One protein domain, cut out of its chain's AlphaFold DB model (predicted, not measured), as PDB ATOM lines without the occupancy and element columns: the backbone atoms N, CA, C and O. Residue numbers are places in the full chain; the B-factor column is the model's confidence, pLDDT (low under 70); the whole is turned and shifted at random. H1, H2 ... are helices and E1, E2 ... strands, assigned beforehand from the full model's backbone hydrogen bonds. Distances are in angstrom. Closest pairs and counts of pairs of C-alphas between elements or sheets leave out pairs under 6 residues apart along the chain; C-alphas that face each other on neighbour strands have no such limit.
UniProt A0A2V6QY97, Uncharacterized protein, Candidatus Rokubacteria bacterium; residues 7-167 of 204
ATOM      1  N   ALA A   7       2.704   6.119 -17.100       97.12
ATOM      2  CA  ALA A   7       1.284   6.104 -16.750       97.12
ATOM      3  C   ALA A   7       0.840   7.395 -16.028       97.12
ATOM      4  O   ALA A   7      -0.217   7.947 -16.322       97.12
ATOM      5  N   HIS A   8       1.676   7.939 -15.138       96.50
ATOM      6  CA  HIS A   8       1.376   9.205 -14.465       96.50
ATOM      7  C   HIS A   8       1.452  10.394 -15.414       96.50
ATOM      8  O   HIS A   8       0.632  11.299 -15.298       96.50
ATOM      9  N   LEU A   9       2.397  10.396 -16.360       96.19
ATOM     10  CA  LEU A   9       2.442  11.427 -17.395       96.19
ATOM     11  C   LEU A   9       1.123  11.451 -18.183       96.19
ATOM     12  O   LEU A   9       0.519  12.512 -18.341       96.19
ATOM     13  N   LEU A  10       0.627  10.289 -18.616       97.31
ATOM     14  CA  LEU A  10      -0.652  10.219 -19.319       97.31
ATOM     15  C   LEU A  10      -1.817  10.691 -18.436       97.31
ATOM     16  O   LEU A  10      -2.656  11.466 -18.893       97.31
ATOM     17  N   ALA A  11      -1.858  10.282 -17.168       96.12
ATOM     18  CA  ALA A  11      -2.885  10.732 -16.231       96.12
ATOM     19  C   ALA A  11      -2.862  12.259 -16.037       96.12
ATOM     20  O   ALA A  11      -3.908  12.900 -16.108       96.12
ATOM     21  N   LEU A  12      -1.677  12.852 -15.868       94.06
ATOM     22  CA  LEU A  12      -1.492  14.298 -15.715       94.06
ATOM     23  C   LEU A  12      -1.922  15.067 -16.966       94.06
ATOM     24  O   LEU A  12      -2.663  16.040 -16.868       94.06
ATOM     25  N   THR A  13      -1.525  14.606 -18.153       94.56
ATOM     26  CA  THR A  13      -1.902  15.264 -19.416       94.56
ATOM     27  C   THR A  13      -3.403  15.194 -19.699       94.56
ATOM     28  O   THR A  13      -3.926  16.041 -20.420       94.56
ATOM     29  N   ARG A  14      -4.132  14.233 -19.116       94.62
ATOM     30  CA  ARG A  14      -5.600  14.164 -19.202       94.62
ATOM     31  C   ARG A  14      -6.314  15.231 -18.374       94.62
ATOM     32  O   ARG A  14      -7.471  15.506 -18.670       94.62
ATOM     33  N   LEU A  15      -5.647  15.849 -17.396       93.38
ATOM     34  CA  LEU A  15      -6.247  16.888 -16.550       93.38
ATOM     35  C   LEU A  15      -6.447  18.227 -17.274       93.38
ATOM     36  O   LEU A  15      -7.167  19.076 -16.763       93.38
ATOM     37  N   GLY A  16      -5.806  18.443 -18.429       92.00
ATOM     38  CA  GLY A  16      -6.024  19.644 -19.249       92.00
ATOM     39  C   GLY A  16      -5.481  20.950 -18.656       92.00
ATOM     40  O   GLY A  16      -5.814  22.021 -19.149       92.00
ATOM     41  N   ARG A  17      -4.675  20.877 -17.593       94.06
ATOM     42  CA  ARG A  17      -4.221  22.040 -16.811       94.06
ATOM     43  C   ARG A  17      -2.748  22.398 -17.007       94.06
ATOM     44  O   ARG A  17      -2.253  23.305 -16.348       94.06
ATOM     45  N   LEU A  18      -2.033  21.691 -17.887       91.50
ATOM     46  CA  LEU A  18      -0.580  21.842 -18.008       91.50
ATOM     47  C   LEU A  18      -0.165  23.215 -18.547       91.50
ATOM     48  O   LEU A  18       0.870  23.729 -18.141       91.50
ATOM     49  N   SER A  19      -0.994  23.841 -19.383       92.06
ATOM     50  CA  SER A  19      -0.769  25.216 -19.848       92.06
ATOM     51  C   SER A  19      -0.817  26.252 -18.722       92.06
ATOM     52  O   SER A  19      -0.193  27.296 -18.847       92.06
ATOM     53  N   ALA A  20      -1.512  25.976 -17.615       93.69
ATOM     54  CA  ALA A  20      -1.534  26.854 -16.446       93.69
ATOM     55  C   ALA A  20      -0.394  26.559 -15.453       93.69
ATOM     56  O   ALA A  20      -0.060  27.411 -14.635       93.69
ATOM     57  N   GLU A  21       0.187  25.355 -15.501       92.31
ATOM     58  CA  GLU A  21       1.228  24.907 -14.564       92.31
ATOM     59  C   GLU A  21       2.656  25.109 -15.096       92.31
ATOM     60  O   GLU A  21       3.591  25.200 -14.301       92.31
ATOM     61  N   ILE A  22       2.843  25.165 -16.417       91.62
ATOM     62  CA  ILE A  22       4.157  25.266 -17.065       91.62
ATOM     63  C   ILE A  22       4.319  26.675 -17.648       91.62
ATOM     64  O   ILE A  22       3.597  27.009 -18.579       91.62
ATOM     65  N   PRO A  23       5.247  27.517 -17.163       92.19
ATOM     66  CA  PRO A  23       5.458  28.856 -17.723       92.19
ATOM     67  C   PRO A  23       5.890  28.837 -19.198       92.19
ATOM     68  O   PRO A  23       5.445  29.663 -19.996       92.19
ATOM     69  N   GLU A  24       6.724  27.872 -19.588       91.31
ATOM     70  CA  GLU A  24       7.239  27.721 -20.947       91.31
ATOM     71  C   GLU A  24       6.196  27.096 -21.888       91.31
ATOM     72  O   GLU A  24       6.066  25.878 -22.012       91.31
ATOM     73  N   GLN A  25       5.460  27.952 -22.600       91.12
ATOM     74  CA  GLN A  25       4.388  27.527 -23.510       91.12
ATOM     75  C   GLN A  25       4.874  27.036 -24.885       91.12
ATOM     76  O   GLN A  25       4.120  26.345 -25.569       91.12
ATOM     77  N   ASP A  26       6.090  27.398 -25.313       93.06
ATOM     78  CA  ASP A  26       6.697  27.009 -26.600       93.06
ATOM     79  C   ASP A  26       8.038  26.313 -26.353       93.06
ATOM     80  O   ASP A  26       8.893  26.840 -25.638       93.06
ATOM     81  N   GLY A  27       8.242  25.132 -26.940       91.75
ATOM     82  CA  GLY A  27       9.509  24.424 -26.781       91.75
ATOM     83  C   GLY A  27       9.482  22.951 -27.159       91.75
ATOM     84  O   GLY A  27       8.643  22.488 -27.931       91.75
ATOM     85  N   SER A  28      10.450  22.203 -26.633       93.44
ATOM     86  CA  SER A  28      10.523  20.745 -26.763       93.44
ATOM     87  C   SER A  28      10.213  20.102 -25.418       93.44
ATOM     88  O   SER A  28      10.763  20.518 -24.405       93.44
ATOM     89  N   ALA A  29       9.390  19.058 -25.417       94.50
ATOM     90  CA  ALA A  29       9.171  18.229 -24.240       94.50
ATOM     91  C   ALA A  29      10.009  16.951 -24.344       94.50
ATOM     92  O   ALA A  29      10.091  16.330 -25.408       94.50
ATOM     93  N   VAL A  30      10.624  16.544 -23.237       95.62
ATOM     94  CA  VAL A  30      11.412  15.311 -23.166       95.62
ATOM     95  C   VAL A  30      10.945  14.443 -22.008       95.62
ATOM     96  O   VAL A  30      10.591  14.951 -20.947       95.62
ATOM     97  N   PHE A  31      10.955  13.127 -22.204       97.00
ATOM     98  CA  PHE A  31      10.680  12.160 -21.145       97.00
ATOM     99  C   PHE A  31      11.862  11.207 -20.990       97.00
ATOM    100  O   PHE A  31      12.167  10.449 -21.907       97.00
ATOM    101  N   PHE A  32      12.513  11.223 -19.828       95.38
ATOM    102  CA  PHE A  32      13.578  10.274 -19.512       95.38
ATOM    103  C   PHE A  32      12.984   8.913 -19.151       95.38
ATOM    104  O   PHE A  32      12.278   8.761 -18.151       95.38
ATOM    105  N   LEU A  33      13.268   7.913 -19.980       96.44
ATOM    106  CA  LEU A  33      12.826   6.544 -19.782       96.44
ATOM    107  C   LEU A  33      13.981   5.669 -19.301       96.44
ATOM    108  O   LEU A  33      15.006   5.553 -19.969       96.44
ATOM    109  N   ILE A  34      13.746   5.014 -18.166       93.69
ATOM    110  CA  ILE A  34      14.621   3.999 -17.576       93.69
ATOM    111  C   ILE A  34      13.926   2.628 -17.609       93.69
ATOM    112  O   ILE A  34      12.689   2.584 -17.624       93.69
ATOM    113  N   PRO A  35      14.664   1.504 -17.545       93.38
ATOM    114  CA  PRO A  35      14.084   0.157 -17.609       93.38
ATOM    115  C   PRO A  35      12.949  -0.081 -16.596       93.38
ATOM    116  O   PRO A  35      11.923  -0.677 -16.924       93.38
ATOM    117  N   ALA A  36      13.087   0.455 -15.377       92.62
ATOM    118  CA  ALA A  36      12.092   0.312 -14.312       92.62
ATOM    119  C   ALA A  36      10.720   0.922 -14.659       92.62
ATOM    120  O   ALA A  36       9.709   0.537 -14.070       92.62
ATOM    121  N   HIS A  37      10.646   1.855 -15.615       96.38
ATOM    122  CA  HIS A  37       9.377   2.447 -16.039       96.38
ATOM    123  C   HIS A  37       8.450   1.445 -16.727       96.38
ATOM    124  O   HIS A  37       7.239   1.571 -16.553       96.38
ATOM    125  N   VAL A  38       8.976   0.424 -17.415       97.25
ATOM    126  CA  VAL A  38       8.143  -0.657 -17.975       97.25
ATOM    127  C   VAL A  38       7.445  -1.404 -16.842       97.25
ATOM    128  O   VAL A  38       6.224  -1.523 -16.845       97.25
ATOM    129  N   GLY A  39       8.196  -1.773 -15.797       95.81
ATOM    130  CA  GLY A  39       7.658  -2.391 -14.583       95.81
ATOM    131  C   GLY A  39       6.590  -1.548 -13.880       95.81
ATOM    132  O   GLY A  39       5.686  -2.096 -13.256       95.81
ATOM    133  N   ARG A  40       6.650  -0.215 -13.988       96.44
ATOM    134  CA  ARG A  40       5.625   0.690 -13.440       96.44
ATOM    135  C   ARG A  40       4.392   0.817 -14.335       96.44
ATOM    136  O   ARG A  40       3.317   1.075 -13.809       96.44
ATOM    137  N   VAL A  41       4.536   0.639 -15.650       97.56
ATOM    138  CA  VAL A  41       3.418   0.610 -16.608       97.56
ATOM    139  C   VAL A  41       2.651  -0.701 -16.504       97.56
ATOM    140  O   VAL A  41       1.439  -0.687 -16.325       97.56
ATOM    141  N   VAL A  42       3.357  -1.832 -16.558       96.50
ATOM    142  CA  VAL A  42       2.726  -3.160 -16.518       96.50
ATOM    143  C   VAL A  42       2.271  -3.554 -15.121       96.50
ATOM    144  O   VAL A  42       1.637  -4.588 -14.963       96.50
ATOM    145  N   GLY A  43       2.644  -2.792 -14.091       95.69
ATOM    146  CA  GLY A  43       2.420  -3.155 -12.697       95.69
ATOM    147  C   GLY A  43       3.155  -4.440 -12.336       95.69
ATOM    148  O   GLY A  43       2.539  -5.460 -12.067       95.69
ATOM    149  N   SER A  44       4.477  -4.417 -12.332       96.06
ATOM    150  CA  SER A  44       5.263  -5.500 -11.735       96.06
ATOM    151  C   SER A  44       4.851  -5.743 -10.276       96.06
ATOM    152  O   SER A  44       4.325  -4.843  -9.616       96.06
ATOM    153  N   SER A  45       5.085  -6.939  -9.746       94.38
ATOM    154  CA  SER A  45       4.634  -7.342  -8.416       94.38
ATOM    155  C   SER A  45       5.137  -6.418  -7.313       94.38
ATOM    156  O   SER A  45       4.345  -5.998  -6.470       94.38
ATOM    157  N   LYS A  46       6.403  -5.986  -7.373       91.81
ATOM    158  CA  LYS A  46       6.975  -5.015  -6.426       91.81
ATOM    159  C   LYS A  46       6.279  -3.652  -6.482       91.81
ATOM    160  O   LYS A  46       6.223  -2.952  -5.472       91.81
ATOM    161  N   VAL A  47       5.755  -3.264  -7.644       93.81
ATOM    162  CA  VAL A  47       5.024  -2.005  -7.826       93.81
ATOM    163  C   VAL A  47       3.567  -2.176  -7.408       93.81
ATOM    164  O   VAL A  47       3.118  -1.511  -6.475       93.81
ATOM    165  N   SER A  48       2.825  -3.068  -8.061       95.06
ATOM    166  CA  SER A  48       1.369  -3.142  -7.928       95.06
ATOM    167  C   SER A  48       0.894  -3.764  -6.620       95.06
ATOM    168  O   SER A  48      -0.219  -3.483  -6.199       95.06
ATOM    169  N   ALA A  49       1.696  -4.625  -5.991       92.06
ATOM    170  CA  ALA A  49       1.396  -5.157  -4.662       92.06
ATOM    171  C   ALA A  49       2.123  -4.393  -3.539       92.06
ATOM    172  O   ALA A  49       1.977  -4.725  -2.363       92.06
ATOM    173  N   GLY A  50       2.896  -3.362  -3.895       90.12
ATOM    174  CA  GLY A  50       3.678  -2.547  -2.975       90.12
ATOM    175  C   GLY A  50       3.300  -1.069  -3.042       90.12
ATOM    176  O   GLY A  50       2.132  -0.686  -2.957       90.12
ATOM    177  N   TRP A  51       4.321  -0.226  -3.186       91.75
ATOM    178  CA  TRP A  51       4.230   1.236  -3.120       91.75
ATOM    179  C   TRP A  51       3.405   1.874  -4.250       91.75
ATOM    180  O   TRP A  51       2.949   3.005  -4.109       91.75
ATOM    181  N   GLY A  52       3.200   1.161  -5.361       93.62
ATOM    182  CA  GLY A  52       2.503   1.646  -6.549       93.62
ATOM    183  C   GLY A  52       1.133   1.015  -6.778       93.62
ATOM    184  O   GLY A  52       0.632   1.065  -7.895       93.62
ATOM    185  N   ARG A  53       0.506   0.404  -5.765       93.94
ATOM    186  CA  ARG A  53      -0.771  -0.319  -5.936       93.94
ATOM    187  C   ARG A  53      -1.912   0.523  -6.533       93.94
ATOM    188  O   ARG A  53      -2.735  -0.009  -7.266       93.94
ATOM    189  N   HIS A  54      -1.924   1.832  -6.270       95.56
ATOM    190  CA  HIS A  54      -2.918   2.779  -6.803       95.56
ATOM    191  C   HIS A  54      -2.392   3.610  -7.982       95.56
ATOM    192  O   HIS A  54      -2.868   4.712  -8.248       95.56
ATOM    193  N   PHE A  55      -1.356   3.127  -8.665       96.38
ATOM    194  CA  PHE A  55      -0.868   3.785  -9.870       96.38
ATOM    195  C   PHE A  55      -1.891   3.675 -10.999       96.38
ATOM    196  O   PHE A  55      -2.589   2.661 -11.064       96.38
ATOM    197  N   PRO A  56      -1.960   4.677 -11.899       97.06
ATOM    198  CA  PRO A  56      -2.852   4.622 -13.044       97.06
ATOM    199  C   PRO A  56      -2.607   3.352 -13.854       97.06
ATOM    200  O   PRO A  56      -1.485   3.095 -14.299       97.06
ATOM    201  N   TYR A  57      -3.668   2.577 -14.040       97.31
ATOM    202  CA  TYR A  57      -3.651   1.354 -14.819       97.31
ATOM    203  C   TYR A  57      -4.261   1.607 -16.191       97.31
ATOM    204  O   TYR A  57      -5.336   2.201 -16.323       97.31
ATOM    205  N   TYR A  58      -3.555   1.149 -17.216       97.56
ATOM    206  CA  TYR A  58      -3.937   1.316 -18.604       97.56
ATOM    207  C   TYR A  58      -3.879  -0.016 -19.332       97.56
ATOM    208  O   TYR A  58      -2.963  -0.807 -19.118       97.56
ATOM    209  N   GLU A  59      -4.820  -0.197 -20.247       95.94
ATOM    210  CA  GLU A  59      -4.883  -1.335 -21.152       95.94
ATOM    211  C   GLU A  59      -4.918  -0.841 -22.594       95.94
ATOM    212  O   GLU A  59      -5.307   0.299 -22.876       95.94
ATOM    213  N   MET A  60      -4.493  -1.703 -23.511       95.00
ATOM    214  CA  MET A  60      -4.580  -1.450 -24.940       95.00
ATOM    215  C   MET A  60      -5.781  -2.211 -25.499       95.00
ATOM    216  O   MET A  60      -5.914  -3.407 -25.262       95.00
ATOM    217  N   THR A  61      -6.650  -1.524 -26.235       93.31
ATOM    218  CA  THR A  61      -7.769  -2.154 -26.945       93.31
ATOM    219  C   THR A  61      -7.279  -2.918 -28.173       93.31
ATOM    220  O   THR A  61      -6.161  -2.696 -28.646       93.31
ATOM    221  N   ASP A  62      -8.142  -3.746 -28.764       89.06
ATOM    222  CA  ASP A  62      -7.841  -4.489 -30.000       89.06
ATOM    223  C   ASP A  62      -7.437  -3.574 -31.169       89.06
ATOM    224  O   ASP A  62      -6.628  -3.938 -32.022       89.06
ATOM    225  N   HIS A  63      -7.942  -2.339 -31.176       87.69
ATOM    226  CA  HIS A  63      -7.605  -1.314 -32.166       87.69
ATOM    227  C   HIS A  63      -6.329  -0.522 -31.826       87.69
ATOM    228  O   HIS A  63      -5.968   0.409 -32.543       87.69
ATOM    229  N   GLY A  64      -5.630  -0.867 -30.741       87.19
ATOM    230  CA  GLY A  64      -4.380  -0.231 -30.325       87.19
ATOM    231  C   GLY A  64      -4.545   1.070 -29.532       87.19
ATOM    232  O   GLY A  64      -3.560   1.778 -29.333       87.19
ATOM    233  N   ALA A  65      -5.756   1.405 -29.078       91.62
ATOM    234  CA  ALA A  65      -6.000   2.599 -28.268       91.62
ATOM    235  C   ALA A  65      -5.748   2.325 -26.778       91.62
ATOM    236  O   ALA A  65      -5.975   1.216 -26.308       91.62
ATOM    237  N   VAL A  66      -5.323   3.340 -26.019       95.44
ATOM    238  CA  VAL A  66      -5.075   3.206 -24.571       95.44
ATOM    239  C   VAL A  66      -6.284   3.657 -23.755       95.44
ATOM    240  O   VAL A  66      -6.641   4.842 -23.744       95.44
ATOM    241  N   VAL A  67      -6.866   2.731 -22.997       96.00
ATOM    242  CA  VAL A  67      -8.011   2.964 -22.104       96.00
ATOM    243  C   VAL A  67      -7.595   2.854 -20.641       96.00
ATOM    244  O   VAL A  67      -6.630   2.176 -20.307       96.00
ATOM    245  N   THR A  68      -8.283   3.589 -19.762       94.50
ATOM    246  CA  THR A  68      -8.013   3.549 -18.317       94.50
ATOM    247  C   THR A  68      -8.752   2.380 -17.684       94.50
ATOM    248  O   THR A  68      -9.967   2.292 -17.822       94.50
ATOM    249  N   GLY A  69      -8.030   1.533 -16.956       93.75
ATOM    250  CA  GLY A  69      -8.601   0.502 -16.088       93.75
ATOM    251  C   GLY A  69      -8.730   0.957 -14.628       93.75
ATOM    252  O   GLY A  69      -9.007   0.146 -13.751       93.75
ATOM    253  N   GLY A  70      -8.491   2.245 -14.344       95.44
ATOM    254  CA  GLY A  70      -8.476   2.794 -12.988       95.44
ATOM    255  C   GLY A  70      -7.083   2.681 -12.384       95.44
ATOM    256  O   GLY A  70      -6.162   3.367 -12.826       95.44
ATOM    257  N   ASP A  71      -6.924   1.808 -11.395       96.56
ATOM    258  CA  ASP A  71      -5.632   1.481 -10.793       96.56
ATOM    259  C   ASP A  71      -5.400  -0.037 -10.749       96.56
ATOM    260  O   ASP A  71      -6.272  -0.821 -11.129       96.56
ATOM    261  N   PHE A  72      -4.223  -0.484 -10.304       97.00
ATOM    262  CA  PHE A  72      -3.920  -1.918 -10.291       97.00
ATOM    263  C   PHE A  72      -4.778  -2.727  -9.306       97.00
ATOM    264  O   PHE A  72      -4.973  -3.922  -9.527       97.00
ATOM    265  N   VAL A  73      -5.281  -2.132  -8.222       95.62
ATOM    266  CA  VAL A  73      -6.131  -2.846  -7.252       95.62
ATOM    267  C   VAL A  73      -7.509  -3.113  -7.851       95.62
ATOM    268  O   VAL A  73      -8.021  -4.220  -7.720       95.62
ATOM    269  N   HIS A  74      -8.085  -2.131  -8.542       95.75
ATOM    270  CA  HIS A  74      -9.453  -2.211  -9.055       95.75
ATOM    271  C   HIS A  74      -9.534  -2.766 -10.481       95.75
ATOM    272  O   HIS A  74     -10.465  -3.501 -10.795       95.75
ATOM    273  N   GLY A  75      -8.559  -2.456 -11.337       95.00
ATOM    274  CA  GLY A  75      -8.565  -2.865 -12.744       95.00
ATOM    275  C   GLY A  75      -8.092  -4.296 -12.988       95.00
ATOM    276  O   GLY A  75      -8.336  -4.853 -14.052       95.00
ATOM    277  N   ARG A  76      -7.419  -4.916 -12.010       94.12
ATOM    278  CA  ARG A  76      -6.919  -6.300 -12.106       94.12
ATOM    279  C   ARG A  76      -6.782  -6.982 -10.731       94.12
ATOM    280  O   ARG A  76      -5.710  -7.494 -10.385       94.12
ATOM    281  N   PRO A  77      -7.860  -7.013  -9.929       94.38
ATOM    282  CA  PRO A  77      -7.820  -7.405  -8.519       94.38
ATOM    283  C   PRO A  77      -7.212  -8.792  -8.292       94.38
ATOM    284  O   PRO A  77      -6.427  -8.972  -7.364       94.38
ATOM    285  N   LEU A  78      -7.506  -9.758  -9.168       96.06
ATOM    286  CA  LEU A  78      -7.000 -11.129  -9.049       96.06
ATOM    287  C   LEU A  78      -5.478 -11.211  -9.244       96.06
ATOM    288  O   LEU A  78      -4.790 -11.859  -8.459       96.06
ATOM    289  N   ILE A  79      -4.945 -10.515 -10.255       94.50
ATOM    290  CA  ILE A  79      -3.498 -10.466 -10.520       94.50
ATOM    291  C   ILE A  79      -2.790  -9.773  -9.357       94.50
ATOM    292  O   ILE A  79      -1.789 -10.271  -8.848       94.50
ATOM    293  N   THR A  80      -3.327  -8.641  -8.905       93.25
ATOM    294  CA  THR A  80      -2.743  -7.875  -7.801       93.25
ATOM    295  C   THR A  80      -2.767  -8.663  -6.488       93.25
ATOM    296  O   THR A  80      -1.780  -8.635  -5.755       93.25
ATOM    297  N   LEU A  81      -3.825  -9.436  -6.219       93.62
ATOM    298  CA  LEU A  81      -3.896 -10.340  -5.069       93.62
ATOM    299  C   LEU A  81      -2.866 -11.477  -5.165       93.62
ATOM    300  O   LEU A  81      -2.158 -11.747  -4.195       93.62
ATOM    301  N   ALA A  82      -2.722 -12.108  -6.332       93.81
ATOM    302  CA  ALA A  82      -1.698 -13.131  -6.546       93.81
ATOM    303  C   ALA A  82      -0.280 -12.564  -6.343       93.81
ATOM    304  O   ALA A  82       0.549 -13.169  -5.661       93.81
ATOM    305  N   TYR A  83      -0.012 -11.364  -6.866       94.44
ATOM    306  CA  TYR A  83       1.256 -10.660  -6.668       94.44
ATOM    307  C   TYR A  83       1.488 -10.272  -5.203       94.44
ATOM    308  O   TYR A  83       2.629 -10.302  -4.739       94.44
ATOM    309  N   TYR A  84       0.437  -9.960  -4.444       91.12
ATOM    310  CA  TYR A  84       0.544  -9.723  -3.006       91.12
ATOM    311  C   TYR A  84       1.022 -10.971  -2.255       91.12
ATOM    312  O   TYR A  84       1.985 -10.893  -1.495       91.12
ATOM    313  N   PHE A  85       0.431 -12.139  -2.516       91.38
ATOM    314  CA  PHE A  85       0.905 -13.383  -1.899       91.38
ATOM    315  C   PHE A  85       2.325 -13.748  -2.338       91.38
ATOM    316  O   PHE A  85       3.134 -14.153  -1.502       91.38
ATOM    317  N   TRP A  86       2.661 -13.536  -3.615       88.50
ATOM    318  CA  TRP A  86       4.022 -13.728  -4.118       88.50
ATOM    319  C   TRP A  86       5.034 -12.871  -3.353       88.50
ATOM    320  O   TRP A  86       5.985 -13.398  -2.783       88.50
ATOM    321  N   THR A  87       4.799 -11.559  -3.290       85.31
ATOM    322  CA  THR A  87       5.713 -10.598  -2.649       85.31
ATOM    323  C   THR A  87       5.818 -10.778  -1.135       85.31
ATOM    324  O   THR A  87       6.844 -10.430  -0.556       85.31
ATOM    325  N   LYS A  88       4.796 -11.351  -0.486       85.06
ATOM    326  CA  LYS A  88       4.832 -11.734   0.934       85.06
ATOM    327  C   LYS A  88       5.509 -13.081   1.199       85.06
ATOM    328  O   LYS A  88       5.780 -13.387   2.357       85.06
ATOM    329  N   SER A  89       5.789 -13.883   0.173       83.06
ATOM    330  CA  SER A  89       6.479 -15.160   0.358       83.06
ATOM    331  C   SER A  89       7.956 -14.946   0.717       83.06
ATOM    332  O   SER A  89       8.667 -14.175   0.068       83.06
ATOM    333  N   ASN A  90       8.447 -15.682   1.720       75.75
ATOM    334  CA  ASN A  90       9.867 -15.659   2.103       75.75
ATOM    335  C   ASN A  90      10.783 -16.072   0.941       75.75
ATOM    336  O   ASN A  90      11.915 -15.611   0.859       75.75
ATOM    337  N   LEU A  91      10.282 -16.900   0.018       71.94
ATOM    338  CA  LEU A  91      11.020 -17.353  -1.158       71.94
ATOM    339  C   LEU A  91      11.254 -16.213  -2.163       71.94
ATOM    340  O   LEU A  91      12.382 -16.003  -2.602       71.94
ATOM    341  N   ALA A  92      10.216 -15.436  -2.491       74.50
ATOM    342  CA  ALA A  92      10.352 -14.286  -3.386       74.50
ATOM    343  C   ALA A  92      11.211 -13.177  -2.765       74.50
ATOM    344  O   ALA A  92      12.001 -12.553  -3.473       74.50
ATOM    345  N   ALA A  93      11.091 -12.959  -1.450       71.00
ATOM    346  CA  ALA A  93      11.932 -12.017  -0.717       71.00
ATOM    347  C   ALA A  93      13.409 -12.451  -0.716       71.00
ATOM    348  O   ALA A  93      14.278 -11.631  -0.999       71.00
ATOM    349  N   TYR A  94      13.681 -13.740  -0.476       74.38
ATOM    350  CA  TYR A  94      15.035 -14.300  -0.462       74.38
ATOM    351  C   TYR A  94      15.721 -14.225  -1.832       74.38
ATOM    352  O   TYR A  94      16.875 -13.817  -1.922       74.38
ATOM    353  N   PHE A  95      15.013 -14.565  -2.916       77.56
ATOM    354  CA  PHE A  95      15.572 -14.533  -4.275       77.56
ATOM    355  C   PHE A  95      15.406 -13.180  -4.991       77.56
ATOM    356  O   PHE A  95      15.866 -13.021  -6.121       77.56
ATOM    357  N   GLY A  96      14.732 -12.204  -4.376       78.19
ATOM    358  CA  GLY A  96      14.523 -10.866  -4.938       78.19
ATOM    359  C   GLY A  96      13.687 -10.822  -6.226       78.19
ATOM    360  O   GLY A  96      13.754  -9.827  -6.957       78.19
ATOM    361  N   VAL A  97      12.905 -11.868  -6.513       84.12
ATOM    362  CA  VAL A  97      12.226 -12.085  -7.800       84.12
ATOM    363  C   VAL A  97      10.982 -11.207  -7.944       84.12
ATOM    364  O   VAL A  97      10.089 -11.231  -7.098       84.12
ATOM    365  N   ASP A  98      10.901 -10.470  -9.053       89.81
ATOM    366  CA  ASP A  98       9.755  -9.631  -9.414       89.81
ATOM    367  C   ASP A  98       8.967 -10.254 -10.576       89.81
ATOM    368  O   ASP A  98       9.563 -10.752 -11.532       89.81
ATOM    369  N   LEU A  99       7.635 -10.250 -10.488       92.44
ATOM    370  CA  LEU A  99       6.741 -10.725 -11.548       92.44
ATOM    371  C   LEU A  99       6.190  -9.553 -12.381       92.44
ATOM    372  O   LEU A  99       5.936  -8.498 -11.811       92.44
ATOM    373  N   PRO A 100       5.937  -9.719 -13.692       93.25
ATOM    374  CA  PRO A 100       6.289 -10.894 -14.485       93.25
ATOM    375  C   PRO A 100       7.815 -11.028 -14.624       93.25
ATOM    376  O   PRO A 100       8.532 -10.035 -14.668       93.25
ATOM    377  N   LEU A 101       8.311 -12.268 -14.720       90.25
ATOM    378  CA  LEU A 101       9.755 -12.551 -14.793       90.25
ATOM    379  C   LEU A 101      10.432 -11.934 -16.025       90.25
ATOM    380  O   LEU A 101      11.647 -11.737 -16.046       90.25
ATOM    381  N   ARG A 102       9.655 -11.700 -17.085       92.31
ATOM    382  CA  ARG A 102      10.084 -11.077 -18.335       92.31
ATOM    383  C   ARG A 102       8.941 -10.238 -18.878       92.31
ATOM    384  O   ARG A 102       7.789 -10.659 -18.810       92.31
ATOM    385  N   TYR A 103       9.283  -9.096 -19.456       96.62
ATOM    386  CA  TYR A 103       8.335  -8.296 -20.220       96.62
ATOM    387  C   TYR A 103       8.225  -8.823 -21.650       96.62
ATOM    388  O   TYR A 103       9.179  -9.357 -22.224       96.62
ATOM    389  N   THR A 104       7.040  -8.669 -22.215       96.81
ATOM    390  CA  THR A 104       6.670  -9.123 -23.553       96.81
ATOM    391  C   THR A 104       6.704  -7.964 -24.556       96.81
ATOM    392  O   THR A 104       6.662  -6.795 -24.166       96.81
ATOM    393  N   PRO A 105       6.693  -8.240 -25.874       97.31
ATOM    394  CA  PRO A 105       6.504  -7.195 -26.882       97.31
ATOM    395  C   PRO A 105       5.222  -6.370 -26.683       97.31
ATOM    396  O   PRO A 105       5.191  -5.190 -27.028       97.31
ATOM    397  N   HIS A 106       4.173  -6.969 -26.109       96.50
ATOM    398  CA  HIS A 106       2.936  -6.268 -25.771       96.50
ATOM    399  C   HIS A 106       3.160  -5.211 -24.679       96.50
ATOM    400  O   HIS A 106       2.695  -4.084 -24.819       96.50
ATOM    401  N   ASP A 107       3.938  -5.532 -23.644       97.62
ATOM    402  CA  ASP A 107       4.258  -4.618 -22.540       97.62
ATOM    403  C   ASP A 107       5.052  -3.389 -23.001       97.62
ATOM    404  O   ASP A 107       4.777  -2.246 -22.612       97.62
ATOM    405  N   TYR A 108       6.029  -3.618 -23.881       98.38
ATOM    406  CA  TYR A 108       6.803  -2.543 -24.496       98.38
ATOM    407  C   TYR A 108       5.928  -1.673 -25.396       98.38
ATOM    408  O   TYR A 108       6.010  -0.445 -25.329       98.38
ATOM    409  N   ARG A 109       5.041  -2.296 -26.182       97.88
ATOM    410  CA  ARG A 109       4.076  -1.579 -27.018       97.88
ATOM    411  C   ARG A 109       3.125  -0.731 -26.182       97.88
ATOM    412  O   ARG A 109       2.987   0.447 -26.479       97.88
ATOM    413  N   LEU A 110       2.548  -1.271 -25.108       98.38
ATOM    414  CA  LEU A 110       1.694  -0.508 -24.193       98.38
ATOM    415  C   LEU A 110       2.434   0.719 -23.640       98.38
ATOM    416  O   LEU A 110       1.902   1.829 -23.660       98.38
ATOM    417  N   THR A 111       3.689   0.544 -23.214       98.44
ATOM    418  CA  THR A 111       4.540   1.648 -22.739       98.44
ATOM    419  C   THR A 111       4.738   2.721 -23.816       98.44
ATOM    420  O   THR A 111       4.554   3.910 -23.544       98.44
ATOM    421  N   ALA A 112       5.072   2.319 -25.047       98.50
ATOM    422  CA  ALA A 112       5.252   3.235 -26.172       98.50
ATOM    423  C   ALA A 112       3.952   3.972 -26.533       98.50
ATOM    424  O   ALA A 112       3.974   5.190 -26.720       98.50
ATOM    425  N   THR A 113       2.809   3.283 -26.557       98.25
ATOM    426  CA  THR A 113       1.507   3.893 -26.861       98.25
ATOM    427  C   THR A 113       1.072   4.880 -25.774       98.25
ATOM    428  O   THR A 113       0.550   5.948 -26.093       98.25
ATOM    429  N   ILE A 114       1.348   4.595 -24.495       98.56
ATOM    430  CA  ILE A 114       1.130   5.549 -23.394       98.56
ATOM    431  C   ILE A 114       1.948   6.829 -23.612       98.56
ATOM    432  O   ILE A 114       1.422   7.934 -23.452       98.56
ATOM    433  N   LEU A 115       3.221   6.707 -24.002       98.50
ATOM    434  CA  LEU A 115       4.093   7.855 -24.273       98.50
ATOM    435  C   LEU A 115       3.650   8.631 -25.517       98.50
ATOM    436  O   LEU A 115       3.627   9.860 -25.486       98.50
ATOM    437  N   LYS A 116       3.232   7.935 -26.577       98.06
ATOM    438  CA  LYS A 116       2.649   8.534 -27.785       98.06
ATOM    439  C   LYS A 116       1.429   9.386 -27.454       98.06
ATOM    440  O   LYS A 116       1.369  10.557 -27.821       98.06
ATOM    441  N   GLU A 117       0.474   8.808 -26.729       97.94
ATOM    442  CA  GLU A 117      -0.755   9.497 -26.335       97.94
ATOM    443  C   GLU A 117      -0.460  10.668 -25.387       97.94
ATOM    444  O   GLU A 117      -1.069  11.730 -25.508       97.94
ATOM    445  N   SER A 118       0.523  10.513 -24.497       97.56
ATOM    446  CA  SER A 118       1.000  11.601 -23.636       97.56
ATOM    447  C   SER A 118       1.566  12.763 -24.451       97.56
ATOM    448  O   SER A 118       1.159  13.903 -24.250       97.56
ATOM    449  N   GLY A 119       2.461  12.485 -25.405       97.19
ATOM    450  CA  GLY A 119       3.034  13.494 -26.297       97.19
ATOM    451  C   GLY A 119       1.967  14.209 -27.125       97.19
ATOM    452  O   GLY A 119       1.968  15.437 -27.206       97.19
ATOM    453  N   ARG A 120       0.995  13.457 -27.660       96.94
ATOM    454  CA  ARG A 120      -0.158  14.010 -28.384       96.94
ATOM    455  C   ARG A 120      -0.964  14.971 -27.506       96.94
ATOM    456  O   ARG A 120      -1.288  16.067 -27.946       96.94
ATOM    457  N   ARG A 121      -1.270  14.583 -26.265       96.44
ATOM    458  CA  ARG A 121      -2.034  15.414 -25.314       96.44
ATOM    459  C   ARG A 121      -1.262  16.623 -24.808       96.44
ATOM    460  O   ARG A 121      -1.874  17.663 -24.573       96.44
ATOM    461  N   LEU A 122       0.054  16.507 -24.651       96.31
ATOM    462  CA  LEU A 122       0.913  17.649 -24.351       96.31
ATOM    463  C   LEU A 122       0.867  18.672 -25.487       96.31
ATOM    464  O   LEU A 122       0.657  19.849 -25.225       96.31
ATOM    465  N   ALA A 123       0.979  18.227 -26.741       95.69
ATOM    466  CA  ALA A 123       0.921  19.105 -27.910       95.69
ATOM    467  C   ALA A 123      -0.452  19.778 -28.113       95.69
ATOM    468  O   ALA A 123      -0.549  20.782 -28.808       95.69
ATOM    469  N   GLN A 124      -1.520  19.245 -27.507       95.94
ATOM    470  CA  GLN A 124      -2.835  19.898 -27.474       95.94
ATOM    471  C   GLN A 124      -2.930  21.017 -26.427       95.94
ATOM    472  O   GLN A 124      -3.822  21.852 -26.520       95.94
ATOM    473  N   GLN A 125      -2.053  21.014 -25.421       95.75
ATOM    474  CA  GLN A 125      -2.050  21.986 -24.320       95.75
ATOM    475  C   GLN A 125      -0.931  23.021 -24.448       95.75
ATOM    476  O   GLN A 125      -1.075  24.128 -23.946       95.75
ATOM    477  N   LEU A 126       0.176  22.667 -25.101       95.50
ATOM    478  CA  LEU A 126       1.382  23.480 -25.233       95.50
ATOM    479  C   LEU A 126       1.813  23.532 -26.700       95.50
ATOM    480  O   LEU A 126       1.584  22.591 -27.463       95.50
ATOM    481  N   ARG A 127       2.527  24.589 -27.091       94.38
ATOM    482  CA  ARG A 127       3.115  24.724 -28.430       94.38
ATOM    483  C   ARG A 127       4.412  23.923 -28.522       94.38
ATOM    484  O   ARG A 127       5.519  24.461 -28.488       94.38
ATOM    485  N   LEU A 128       4.274  22.605 -28.624       93.12
ATOM    486  CA  LEU A 128       5.421  21.711 -28.725       93.12
ATOM    487  C   LEU A 128       5.972  21.643 -30.149       93.12
ATOM    488  O   LEU A 128       5.282  21.246 -31.082       93.12
ATOM    489  N   ARG A 129       7.270  21.917 -30.290       92.19
ATOM    490  CA  ARG A 129       8.046  21.623 -31.505       92.19
ATOM    491  C   ARG A 129       8.288  20.127 -31.660       92.19
ATOM    492  O   ARG A 129       8.375  19.621 -32.773       92.19
ATOM    493  N   ARG A 130       8.462  19.431 -30.533       92.75
ATOM    494  CA  ARG A 130       8.665  17.981 -30.460       92.75
ATOM    495  C   ARG A 130       8.388  17.455 -29.055       92.75
ATOM    496  O   ARG A 130       8.615  18.154 -28.068       92.75
ATOM    497  N   PHE A 131       7.970  16.197 -28.990       96.69
ATOM    498  CA  PHE A 131       8.023  15.366 -27.792       96.69
ATOM    499  C   PHE A 131       8.974  14.202 -28.072       96.69
ATOM    500  O   PHE A 131       8.761  13.483 -29.048       96.69
ATOM    501  N   ALA A 132      10.022  14.036 -27.264       97.19
ATOM    502  CA  ALA A 132      11.017  12.982 -27.456       97.19
ATOM    503  C   ALA A 132      11.220  12.143 -26.189       97.19
ATOM    504  O   ALA A 132      11.323  12.669 -25.080       97.19
ATOM    505  N   VAL A 133      11.327  10.828 -26.358       98.25
ATOM    506  CA  VAL A 133      11.674   9.904 -25.276       98.25
ATOM    507  C   VAL A 133      13.186   9.707 -25.252       98.25
ATOM    508  O   VAL A 133      13.783   9.288 -26.240       98.25
ATOM    509  N   ILE A 134      13.822  10.005 -24.126       97.69
ATOM    510  CA  ILE A 134      15.256   9.788 -23.937       97.69
ATOM    511  C   ILE A 134      15.443   8.410 -23.315       97.69
ATOM    512  O   ILE A 134      15.022   8.183 -22.182       97.69
ATOM    513  N   LEU A 135      16.059   7.495 -24.055       96.75
ATOM    514  CA  LEU A 135      16.390   6.158 -23.577       96.75
ATOM    515  C   LEU A 135      17.744   6.220 -22.880       96.75
ATOM    516  O   LEU A 135      18.757   6.504 -23.518       96.75
ATOM    517  N   GLY A 136      17.784   5.982 -21.575       84.81
ATOM    518  CA  GLY A 136      19.018   6.125 -20.812       84.81
ATOM    519  C   GLY A 136      19.054   5.275 -19.554       84.81
ATOM    520  O   GLY A 136      18.060   4.668 -19.170       84.81
ATOM    521  N   GLN A 137      20.233   5.263 -18.931       80.38
ATOM    522  CA  GLN A 137      20.556   4.521 -17.706       80.38
ATOM    523  C   GLN A 137      20.299   3.013 -17.825       80.38
ATOM    524  O   GLN A 137      19.289   2.473 -17.379       80.38
ATOM    525  N   VAL A 138      21.260   2.337 -18.454       90.25
ATOM    526  CA  VAL A 138      21.340   0.877 -18.513       90.25
ATOM    527  C   VAL A 138      22.622   0.455 -17.811       90.25
ATOM    528  O   VAL A 138      23.711   0.871 -18.210       90.25
ATOM    529  N   HIS A 139      22.495  -0.365 -16.775       87.81
ATOM    530  CA  HIS A 139      23.616  -0.792 -15.931       87.81
ATOM    531  C   HIS A 139      24.032  -2.243 -16.185       87.81
ATOM    532  O   HIS A 139      25.152  -2.632 -15.869       87.81
ATOM    533  N   ASP A 140      23.151  -3.031 -16.799       88.81
ATOM    534  CA  ASP A 140      23.375  -4.442 -17.082       88.81
ATOM    535  C   ASP A 140      22.671  -4.886 -18.378       88.81
ATOM    536  O   ASP A 140      21.911  -4.143 -19.009       88.81
ATOM    537  N   GLU A 141      22.933  -6.125 -18.788       90.94
ATOM    538  CA  GLU A 141      22.394  -6.704 -20.021       90.94
ATOM    539  C   GLU A 141      20.881  -6.973 -19.955       90.94
ATOM    540  O   GLU A 141      20.180  -6.941 -20.968       90.94
ATOM    541  N   ALA A 142      20.327  -7.227 -18.767       91.44
ATOM    542  CA  ALA A 142      18.886  -7.411 -18.618       91.44
ATOM    543  C   ALA A 142      18.145  -6.092 -18.875       91.44
ATOM    544  O   ALA A 142      17.194  -6.060 -19.656       91.44
ATOM    545  N   GLN A 143      18.633  -4.997 -18.298       92.50
ATOM    546  CA  GLN A 143      18.152  -3.643 -18.539       92.50
ATOM    547  C   GLN A 143      18.323  -3.219 -20.001       92.50
ATOM    548  O   GLN A 143      17.424  -2.583 -20.555       92.50
ATOM    549  N   ARG A 144      19.430  -3.611 -20.649       93.62
ATOM    550  CA  ARG A 144      19.663  -3.343 -22.075       93.62
ATOM    551  C   ARG A 144      18.566  -3.951 -22.939       93.62
ATOM    552  O   ARG A 144      17.962  -3.231 -23.727       93.62
ATOM    553  N   ARG A 145      18.239  -5.227 -22.718       95.38
ATOM    554  CA  ARG A 145      17.164  -5.922 -23.446       95.38
ATOM    555  C   ARG A 145      15.795  -5.274 -23.248       95.38
ATOM    556  O   ARG A 145      15.008  -5.212 -24.188       95.38
ATOM    557  N   VAL A 146      15.512  -4.764 -22.047       96.62
ATOM    558  CA  VAL A 146      14.275  -4.008 -21.787       96.62
ATOM    559  C   VAL A 146      14.241  -2.724 -22.614       96.62
ATOM    560  O   VAL A 146      13.236  -2.449 -23.266       96.62
ATOM    561  N   ILE A 147      15.327  -1.947 -22.623       96.88
ATOM    562  CA  ILE A 147      15.388  -0.710 -23.409       96.88
ATOM    563  C   ILE A 147      15.333  -0.985 -24.911       96.88
ATOM    564  O   ILE A 147      14.660  -0.243 -25.615       96.88
ATOM    565  N   GLU A 148      15.966  -2.047 -25.403       97.00
ATOM    566  CA  GLU A 148      15.864  -2.454 -26.809       97.00
ATOM    567  C   GLU A 148      14.420  -2.788 -27.188       97.00
ATOM    568  O   GLU A 148      13.910  -2.252 -28.170       97.00
ATOM    569  N   GLY A 149      13.713  -3.560 -26.357       98.00
ATOM    570  CA  GLY A 149      12.294  -3.846 -26.570       98.00
ATOM    571  C   GLY A 149      11.419  -2.587 -26.578       98.00
ATOM    572  O   GLY A 149      10.538  -2.444 -27.427       98.00
ATOM    573  N   VAL A 150      11.687  -1.636 -25.676       98.25
ATOM    574  CA  VAL A 150      11.004  -0.332 -25.667       98.25
ATOM    575  C   VAL A 150      11.359   0.493 -26.902       98.25
ATOM    576  O   VAL A 150      10.465   1.082 -27.499       98.25
ATOM    577  N   ARG A 151      12.627   0.533 -27.317       98.44
ATOM    578  CA  ARG A 151      13.077   1.252 -28.516       98.44
ATOM    579  C   ARG A 151      12.349   0.741 -29.753       98.44
ATOM    580  O   ARG A 151      11.793   1.542 -30.498       98.44
ATOM    581  N   ASP A 152      12.295  -0.572 -29.935       98.44
ATOM    582  CA  ASP A 152      11.626  -1.191 -31.078       98.44
ATOM    583  C   ASP A 152      10.117  -0.876 -31.071       98.44
ATOM    584  O   ASP A 152       9.527  -0.572 -32.111       98.44
ATOM    585  N   ALA A 153       9.493  -0.845 -29.888       98.44
ATOM    586  CA  ALA A 153       8.108  -0.406 -29.728       98.44
ATOM    587  C   ALA A 153       7.904   1.092 -30.033       98.44
ATOM    588  O   ALA A 153       6.922   1.450 -30.683       98.44
ATOM    589  N   LEU A 154       8.822   1.970 -29.615       98.56
ATOM    590  CA  LEU A 154       8.777   3.405 -29.926       98.56
ATOM    591  C   LEU A 154       8.904   3.652 -31.433       98.56
ATOM    592  O   LEU A 154       8.132   4.442 -31.973       98.56
ATOM    593  N   VAL A 155       9.817   2.947 -32.113       98.44
ATOM    594  CA  VAL A 155       9.950   2.978 -33.581       98.44
ATOM    595  C   VAL A 155       8.635   2.569 -34.235       98.44
ATOM    596  O   VAL A 155       8.102   3.309 -35.061       98.44
ATOM    597  N   ARG A 156       8.077   1.421 -33.829       97.19
ATOM    598  CA  ARG A 156       6.819   0.895 -34.374       97.19
ATOM    599  C   ARG A 156       5.656   1.873 -34.215       97.19
ATOM    600  O   ARG A 156       4.846   2.012 -35.126       97.19
ATOM    601  N   GLU A 157       5.560   2.528 -33.064       97.12
ATOM    602  CA  GLU A 157       4.474   3.462 -32.762       97.12
ATOM    603  C   GLU A 157       4.721   4.884 -33.299       97.12
ATOM    604  O   GLU A 157       3.833   5.736 -33.190       97.12
ATOM    605  N   GLY A 158       5.880   5.143 -33.917       97.06
ATOM    606  CA  GLY A 158       6.237   6.443 -34.491       97.06
ATOM    607  C   GLY A 158       6.562   7.506 -33.440       97.06
ATOM    608  O   GLY A 158       6.295   8.688 -33.647       97.06
ATOM    609  N   VAL A 159       7.098   7.099 -32.287       98.06
ATOM    610  CA  VAL A 159       7.470   8.005 -31.196       98.06
ATOM    611  C   VAL A 159       8.933   8.416 -31.346       98.06
ATOM    612  O   VAL A 159       9.839   7.577 -31.332       98.06
ATOM    613  N   ALA A 160       9.171   9.725 -31.465       97.62
ATOM    614  CA  ALA A 160      10.521  10.270 -31.521       97.62
ATOM    615  C   ALA A 160      11.295   9.926 -30.240       97.62
ATOM    616  O   ALA A 160      10.787  10.074 -29.126       97.62
ATOM    617  N   HIS A 161      12.534   9.471 -30.398       98.06
ATOM    618  CA  HIS A 161      13.377   9.075 -29.280       98.06
ATOM    619  C   HIS A 161      14.854   9.350 -29.560       98.06
ATOM    620  O   HIS A 161      15.273   9.460 -30.711       98.06
ATOM    621  N   LEU A 162      15.632   9.473 -28.486       97.44
ATOM    622  CA  LEU A 162      17.084   9.620 -28.511       97.44
ATOM    623  C   LEU A 162      17.694   8.516 -27.645       97.44
ATOM    624  O   LEU A 162      17.289   8.339 -26.495       97.44
ATOM    625  N   ASP A 163      18.643   7.764 -28.199       96.38
ATOM    626  CA  ASP A 163      19.290   6.647 -27.505       96.38
ATOM    627  C   ASP A 163      20.598   7.095 -26.849       96.38
ATOM    628  O   ASP A 163      21.616   7.295 -27.514       96.38
ATOM    629  N   TYR A 164      20.562   7.257 -25.526       96.12
ATOM    630  CA  TYR A 164      21.705   7.618 -24.685       96.12
ATOM    631  C   TYR A 164      22.223   6.430 -23.866       96.12
ATOM    632  O   TYR A 164      23.051   6.610 -22.973       96.12
ATOM    633  N   THR A 165      21.811   5.196 -24.176       93.50
ATOM    634  CA  THR A 165      22.239   3.986 -23.444       93.50
ATOM    635  C   THR A 165      23.731   3.672 -23.571       93.50
ATOM    636  O   THR A 165      24.247   2.812 -22.855       93.50
ATOM    637  N   ARG A 166      24.421   4.331 -24.506       92.06
ATOM    638  CA  ARG A 166      25.866   4.213 -24.750       92.06
ATOM    639  C   ARG A 166      26.588   5.560 -24.672       92.06
ATOM    640  O   ARG A 166      27.679   5.697 -25.213       92.06
ATOM    641  N   LEU A 167      25.973   6.568 -24.046       94.12
ATOM    642  CA  LEU A 167      26.550   7.912 -23.973       94.12
ATOM    643  C   LEU A 167      27.824   7.960 -23.109       94.12
ATOM    644  O   LEU A 167      28.721   8.752 -23.384       94.12
TER     645      LEU A 167
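AT A GLANCE: This is residues 7 to 167 of the 204 residues of an uncharacterized protein of Candidatus Rokubacteria bacterium (UniProt A0A2V6QY97). The long helix H8 runs through the middle, between a small parallel sheet, E1 E4 E5, and the short hairpin of E2 and E3, with H1 side by side with it. H9 packs on the same sheet face as H8, at a steep tilt to it; H4 and H6 form a smaller group toward one end, where residues 89 to 95 stick out. The printed part has 161 residues with nine named helices and five named strands, in the order H1 H2 E1 H3 H4 E2 E3 H5 H6 H7 H8 E4 H9 E5. The class is mixed, helices and strands; the whole is compact, with a radius of gyration of the C-alphas of 16.4 A and spans of 51 by 36 by 32 A.

HOW THE PARTS SIT: Inner strand E4, residues 127 to 135, is parallel to both edge strands, E1, residues 26 to 33, and E5, residues 161 to 163. N 29 and O 130 are 2.9 A apart, and N 162 and O 133 2.9 A, within hydrogen-bond range. H8, residues 105 to 125, is on the sheet over E1 and E4, at a height of 9.5 A, along the strands. H9, residues 141 to 157, is on the same face, at a height of 9.4 A; together they make two layers, helices on one face of a sheet. H8 and H9 touch at a steep tilt of 55 degrees, closest at the C-alphas of Tyr 108 and Val 150, 4.9 A. E4, H9 and E5 form a strand-helix-strand unit, two parallel neighbour strands with a helix between, its crossover right-handed. H8 is the hub: it also touches H1, residues 7 to 13 (C-alphas of Leu 10 and Ser 118, 4.8 A), H3, residues 36 to 41 (Val 41 and Thr 111, 6.3 A), and only just H2, residues 18 to 21, with 3 pairs of C-alphas within 8 A (Ser 19 and Gln 125, 5.7 A). E2, residues 56 to 60, and E3, residues 66 to 71, form an antiparallel hairpin, with N 59 and O 67 3.0 A apart. H4, residues 45 to 51, touches H6, residues 77 to 88, about perpendicular at 84 degrees (C-alphas of Ala 49 and Tyr 84, 4.9 A). H5, residues 72 to 75, and H7, residues 90 to 95, are each close to H6 but not clearly touching. Every O i to N i+4 pair is within hydrogen-bond range in H1, H3, H6, H7, H8 and H9; H4 has 1 of 3, and 1 of 4 O i to N i+3 pairs; H2 and H5 are too short for an i+4 pair.

IN THESE COORDINATES: H8 is 30.5 A long, H9 24.2 A, E4 23.3 A and E1 22.4 A. C-alpha 7 begins H1 at (1.284, 6.104, -16.750), and C-alpha 163 ends E5 at (19.290, 6.647, -27.505).

THE WHOLE: The two C-alphas farthest apart, those of Asp 26 and Asn 90, are 51.5 A apart. The printed part has no cut and no long link. Its mean pLDDT is 93.6; no printed residue is under 70, and H7 has a mean of 74.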